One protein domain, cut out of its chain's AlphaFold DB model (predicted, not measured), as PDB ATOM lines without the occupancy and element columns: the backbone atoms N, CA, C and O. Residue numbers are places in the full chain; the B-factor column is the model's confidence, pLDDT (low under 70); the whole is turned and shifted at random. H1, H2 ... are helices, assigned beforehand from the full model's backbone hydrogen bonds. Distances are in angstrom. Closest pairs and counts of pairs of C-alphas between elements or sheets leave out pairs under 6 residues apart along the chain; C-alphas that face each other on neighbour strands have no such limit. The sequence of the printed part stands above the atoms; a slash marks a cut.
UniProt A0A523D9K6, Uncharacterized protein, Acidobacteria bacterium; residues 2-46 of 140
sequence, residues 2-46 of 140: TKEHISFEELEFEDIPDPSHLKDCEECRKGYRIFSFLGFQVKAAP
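Overview. This is residues 2 to 46 of the 140 residues of an uncharacterized protein of Acidobacteria bacterium (UniProt A0A523D9K6). One long helix, H2, makes one side of a narrow, elongated model, and a long loop of unnamed chain, residues 2 to 20, runs beside it, out and then folded back. The short helix H1 makes a corner with the beginning of H2, where the returning loop leads into it. The printed part has 45 residues with two named helices, H1 then H2 along the chain, and no named strand; the class is all helix. It is only just compact, close to loose, with a radius of gyration of the C-alphas of 11.1 A, and spans 40 by 17 by 15 A.

Arrangement. H2, residues 26 to 44, is the longest helix, and every O i to N i+4 pair inside it is within hydrogen-bond range. H1, residues 21 to 24, is too short for such a pair; its one O i to N i+3 pair is within range. H1 and H2 touch only at the corner by their tight link of one residue. Their closest C-alphas, those of Leu 22 and Arg 29, are 5.0 A apart. H2 touches H1 with residues 28 to 32 alone, and their centres are 15.1 A apart.

Along the chain. H2 measures 26.8 A from C-alpha 26 at (144.763, 134.287, 180.669) to C-alpha 44 at (150.543, 123.374, 204.504). H1 measures 5.4 A and begins with C-alpha 21 at (139.699, 140.271, 185.563). The C-alphas of residues 2 to 20 lie 6 to 19 A from the mean of the C-alphas.

Size, cuts and confidence. The outline is a rod, and the two C-alphas farthest apart, those of Thr 2 and Pro 46, are 40.2 A apart. The printed part has no cut. The mean pLDDT of the printed part is 79.2, and residues 2 to 3 are under 70.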
ATOM      1  N   THR A   2     147.245 147.822 176.807       50.94
ATOM      2  CA  THR A   2     147.904 146.978 177.808       50.94
ATOM      3  C   THR A   2     146.941 146.869 178.983       50.94
ATOM      4  O   THR A   2     146.749 147.843 179.705       50.94
ATOM      5  N   LYS A   3     146.232 145.742 179.098       62.75
ATOM      6  CA  LYS A   3     145.450 145.466 180.306       62.75
ATOM      7  C   LYS A   3     146.454 145.447 181.457       62.75
ATOM      8  O   LYS A   3     147.402 144.674 181.397       62.75
ATOM      9  N   GLU A   4     146.298 146.336 182.430       77.75
ATOM     10  CA  GLU A   4     147.134 146.313 183.628       77.75
ATOM     11  C   GLU A   4     146.963 144.953 184.307       77.75
ATOM     12  O   GLU A   4     145.839 144.496 184.525       77.75
ATOM     13  N   HIS A   5     148.082 144.272 184.541       80.19
ATOM     14  CA  HIS A   5     148.098 142.948 185.147       80.19
ATOM     15  C   HIS A   5     148.121 143.066 186.668       80.19
ATOM     16  O   HIS A   5     148.661 144.019 187.226       80.19
ATOM     17  N   ILE A   6     147.553 142.068 187.340       79.62
ATOM     18  CA  ILE A   6     147.557 141.993 188.800       79.62
ATOM     19  C   ILE A   6     148.992 141.731 189.278       79.62
ATOM     20  O   ILE A   6     149.614 140.753 188.857       79.62
ATOM     21  N   SER A   7     149.503 142.584 190.170       80.31
ATOM     22  CA  SER A   7     150.789 142.372 190.844       80.31
ATOM     23  C   SER A   7     150.614 141.380 191.996       80.31
ATOM     24  O   SER A   7     150.172 141.736 193.083       80.31
ATOM     25  N   PHE A   8     150.933 140.108 191.752       79.88
ATOM     26  CA  PHE A   8     150.808 139.040 192.756       79.88
ATOM     27  C   PHE A   8     151.886 139.082 193.854       79.88
ATOM     28  O   PHE A   8     151.795 138.317 194.807       79.88
ATOM     29  N   GLU A   9     152.898 139.947 193.731       76.00
ATOM     30  CA  GLU A   9     153.980 140.092 194.718       76.00
ATOM     31  C   GLU A   9     153.552 140.890 195.959       76.00
ATOM     32  O   GLU A   9     154.101 140.690 197.039       76.00
ATOM     33  N   GLU A  10     152.564 141.773 195.808       76.69
ATOM     34  CA  GLU A  10     152.090 142.680 196.862       76.69
ATOM     35  C   GLU A  10     150.818 142.175 197.562       76.69
ATOM     36  O   GLU A  10     150.363 142.780 198.529       76.69
ATOM     37  N   LEU A  11     150.238 141.074 197.072       78.00
ATOM     38  CA  LEU A  11     148.998 140.496 197.586       78.00
ATOM     39  C   LEU A  11     149.270 139.543 198.752       78.00
ATOM     40  O   LEU A  11     150.140 138.670 198.669       78.00
ATOM     41  N   GLU A  12     148.469 139.642 199.813       77.38
ATOM     42  CA  GLU A  12     148.463 138.621 200.854       77.38
ATOM     43  C   GLU A  12     147.719 137.375 200.350       77.38
ATOM     44  O   GLU A  12     146.770 137.452 199.571       77.38
ATOM     45  N   PHE A  13     148.115 136.179 200.799       73.19
ATOM     46  CA  PHE A  13     147.478 134.921 200.362       73.19
ATOM     47  C   PHE A  13     145.996 134.781 200.768       73.19
ATOM     48  O   PHE A  13     145.362 133.772 200.443       73.19
ATOM     49  N   GLU A  14     145.464 135.722 201.545       71.31
ATOM     50  CA  GLU A  14     144.059 135.788 201.960       71.31
ATOM     51  C   GLU A  14     143.236 136.738 201.083       71.31
ATOM     52  O   GLU A  14     142.009 136.625 201.051       71.31
ATOM     53  N   ASP A  15     143.900 137.589 200.300       78.06
ATOM     54  CA  ASP A  15     143.251 138.507 199.381       78.06
ATOM     55  C   ASP A  15     142.780 137.758 198.134       78.06
ATOM     56  O   ASP A  15     143.554 137.117 197.416       78.06
ATOM     57  N   ILE A  16     141.477 137.832 197.862       71.00
ATOM     58  CA  ILE A  16     140.884 137.255 196.655       71.00
ATOM     59  C   ILE A  16     140.919 138.328 195.555       71.00
ATOM     60  O   ILE A  16     140.183 139.312 195.658       71.00
ATOM     61  N   PRO A  17     141.732 138.163 194.491       75.50
ATOM     62  CA  PRO A  17     141.762 139.111 193.383       75.50
ATOM     63  C   PRO A  17     140.435 139.134 192.617       75.50
ATOM     64  O   PRO A  17     139.691 138.149 192.604       75.50
ATOM     65  N   ASP A  18     140.161 140.255 191.939       78.81
ATOM     66  CA  ASP A  18     138.901 140.489 191.230       78.81
ATOM     67  C   ASP A  18     138.577 139.341 190.242       78.81
ATOM     68  O   ASP A  18     139.294 139.130 189.250       78.81
ATOM     69  N   PRO A  19     137.483 138.587 190.475       77.75
ATOM     70  CA  PRO A  19     137.130 137.425 189.668       77.75
ATOM     71  C   PRO A  19     136.723 137.786 188.236       77.75
ATOM     72  O   PRO A  19     136.692 136.901 187.378       77.75
ATOM     73  N   SER A  20     136.387 139.049 187.959       81.62
ATOM     74  CA  SER A  20     136.074 139.513 186.607       81.62
ATOM     75  C   SER A  20     137.336 139.584 185.739       81.62
ATOM     76  O   SER A  20     137.370 139.012 184.649       81.62
ATOM     77  N   HIS A  21     138.427 140.137 186.272       82.81
ATOM     78  CA  HIS A  21     139.699 140.271 185.563       82.81
ATOM     79  C   HIS A  21     140.349 138.912 185.243       82.81
ATOM     80  O   HIS A  21     140.917 138.717 184.166       82.81
ATOM     81  N   LEU A  22     140.216 137.929 186.143       81.75
ATOM     82  CA  LEU A  22     140.740 136.569 185.948       81.75
ATOM     83  C   LEU A  22     140.042 135.784 184.823       81.75
ATOM     84  O   LEU A  22     140.611 134.815 184.310       81.75
ATOM     85  N   LYS A  23     138.812 136.159 184.449       82.69
ATOM     86  CA  LYS A  23     138.094 135.540 183.321       82.69
ATOM     87  C   LYS A  23     138.604 136.060 181.981       82.69
ATOM     88  O   LYS A  23     138.710 135.283 181.034       82.69
ATOM     89  N   ASP A  24     138.976 137.335 181.942       85.50
ATOM     90  CA  ASP A  24     139.298 138.054 180.710       85.50
ATOM     91  C   ASP A  24     140.802 138.127 180.404       85.50
ATOM     92  O   ASP A  24     141.188 138.587 179.324       85.50
ATOM     93  N   CYS A  25     141.659 137.719 181.347       85.94
ATOM     94  CA  CYS A  25     143.113 137.709 181.199       85.94
ATOM     95  C   CYS A  25     143.697 136.327 181.528       85.94
ATOM     96  O   CYS A  25     143.741 135.897 182.683       85.94
ATOM     97  N   GLU A  26     144.191 135.627 180.501       84.69
ATOM     98  CA  GLU A  26     144.763 134.287 180.669       84.69
ATOM     99  C   GLU A  26     146.056 134.297 181.501       84.69
ATOM    100  O   GLU A  26     146.308 133.362 182.263       84.69
ATOM    101  N   GLU A  27     146.855 135.359 181.391       83.81
ATOM    102  CA  GLU A  27     148.103 135.527 182.141       83.81
ATOM    103  C   GLU A  27     147.834 135.714 183.633       83.81
ATOM    104  O   GLU A  27     148.372 134.961 184.447       83.81
ATOM    105  N   CYS A  28     146.909 136.605 184.001       85.38
ATOM    106  CA  CYS A  28     146.489 136.776 185.393       85.38
ATOM    107  C   CYS A  28     145.853 135.496 185.952       85.38
ATOM    108  O   CYS A  28     146.066 135.151 187.112       85.38
ATOM    109  N   ARG A  29     145.140 134.718 185.124       85.44
ATOM    110  CA  ARG A  29     144.607 133.407 185.524       85.44
ATOM    111  C   ARG A  29     145.709 132.391 185.827       85.44
ATOM    112  O   ARG A  29     145.576 131.615 186.774       85.44
ATOM    113  N   LYS A  30     146.780 132.354 185.027       84.81
ATOM    114  CA  LYS A  30     147.951 131.498 185.284       84.81
ATOM    115  C   LYS A  30     148.693 131.956 186.540       84.81
ATOM    116  O   LYS A  30     148.959 131.120 187.399       84.81
ATOM    117  N   GLY A  31     148.925 133.263 186.684       85.00
ATOM    118  CA  GLY A  31     149.530 133.867 187.874       85.00
ATOM    119  C   GLY A  31     148.761 133.528 189.150       85.00
ATOM    120  O   GLY A  31     149.341 133.008 190.096       85.00
ATOM    121  N   TYR A  32     147.434 133.665 189.131       86.44
ATOM    122  CA  TYR A  32     146.579 133.327 190.269       86.44
ATOM    123  C   TYR A  32     146.639 131.841 190.661       86.44
ATOM    124  O   TYR A  32     146.641 131.508 191.845       86.44
ATOM    125  N   ARG A  33     146.727 130.918 189.692       85.06
ATOM    126  CA  ARG A  33     146.896 129.480 189.987       85.06
ATOM    127  C   ARG A  33     148.222 129.188 190.684       85.06
ATOM    128  O   ARG A  33     148.254 128.381 191.604       85.06
ATOM    129  N   ILE A  34     149.299 129.843 190.255       85.31
ATOM    130  CA  ILE A  34     150.615 129.708 190.886       85.31
ATOM    131  C   ILE A  34     150.579 130.318 192.291       85.31
ATOM    132  O   ILE A  34     150.970 129.658 193.249       85.31
ATOM    133  N   PHE A  35     150.040 131.530 192.429       85.94
ATOM    134  CA  PHE A  35     149.905 132.230 193.705       85.94
ATOM    135  C   PHE A  35     149.092 131.425 194.730       85.94
ATOM    136  O   PHE A  35     149.545 131.197 195.847       85.94
ATOM    137  N   SER A  36     147.926 130.907 194.334       84.50
ATOM    138  CA  SER A  36     147.079 130.064 195.194       84.50
ATOM    139  C   SER A  36     147.741 128.734 195.566       84.50
ATOM    140  O   SER A  36     147.626 128.292 196.709       84.50
ATOM    141  N   PHE A  37     148.476 128.114 194.639       83.88
ATOM    142  CA  PHE A  37     149.250 126.908 194.922       83.88
ATOM    143  C   PHE A  37     150.381 127.171 195.924       83.88
ATOM    144  O   PHE A  37     150.538 126.410 196.878       83.88
ATOM    145  N   LEU A  38     151.127 128.267 195.761       80.94
ATOM    146  CA  LEU A  38     152.165 128.684 196.706       80.94
ATOM    147  C   LEU A  38     151.569 129.010 198.078       80.94
ATOM    148  O   LEU A  38     152.087 128.543 199.087       80.94
ATOM    149  N   GLY A  39     150.440 129.718 198.125       81.75
ATOM    150  CA  GLY A  39     149.723 129.997 199.368       81.75
ATOM    151  C   GLY A  39     149.283 128.721 200.085       81.75
ATOM    152  O   GLY A  39     149.446 128.605 201.299       81.75
ATOM    153  N   PHE A  40     148.794 127.722 199.343       80.94
ATOM    154  CA  PHE A  40     148.489 126.404 199.896       80.94
ATOM    155  C   PHE A  40     149.742 125.711 200.440       80.94
ATOM    156  O   PHE A  40     149.706 125.204 201.555       80.94
ATOM    157  N   GLN A  41     150.856 125.720 199.702       77.62
ATOM    158  CA  GLN A  41     152.109 125.116 200.161       77.62
ATOM    159  C   GLN A  41     152.668 125.796 201.410       77.62
ATOM    160  O   GLN A  41     153.109 125.104 202.317       77.62
ATOM    161  N   VAL A  42     152.619 127.126 201.489       78.44
ATOM    162  CA  VAL A  42     153.065 127.885 202.666       78.44
ATOM    163  C   VAL A  42     152.160 127.605 203.867       78.44
ATOM    164  O   VAL A  42     152.658 127.413 204.972       78.44
ATOM    165  N   LYS A  43     150.838 127.516 203.667       76.06
ATOM    166  CA  LYS A  43     149.880 127.163 204.730       76.06
ATOM    167  C   LYS A  43     150.000 125.699 205.173       76.06
ATOM    168  O   LYS A  43     149.778 125.403 206.344       76.06
ATOM    169  N   ALA A  44     150.334 124.798 204.250       72.38
ATOM    170  CA  ALA A  44     150.543 123.374 204.504       72.38
ATOM    171  C   ALA A  44     151.963 123.053 204.994       72.38
ATOM    172  O   ALA A  44     152.198 121.948 205.488       72.38
ATOM    173  N   ALA A  45     152.907 123.989 204.864       73.19
ATOM    174  CA  ALA A  45     154.241 123.827 205.402       73.19
ATOM    175  C   ALA A  45     154.121 123.637 206.920       73.19
ATOM    176  O   ALA A  45     153.412 124.407 207.580       73.19
ATOM    177  N   PRO A  46     154.783 122.619 207.495       74.81
ATOM    178  CA  PRO A  46     154.804 122.465 208.936       74.81
ATOM    179  C   PRO A  46     155.317 123.775 209.523       74.81
ATOM    180  O   PRO A  46     156.378 124.256 209.119       74.81
TER     181      PRO A  46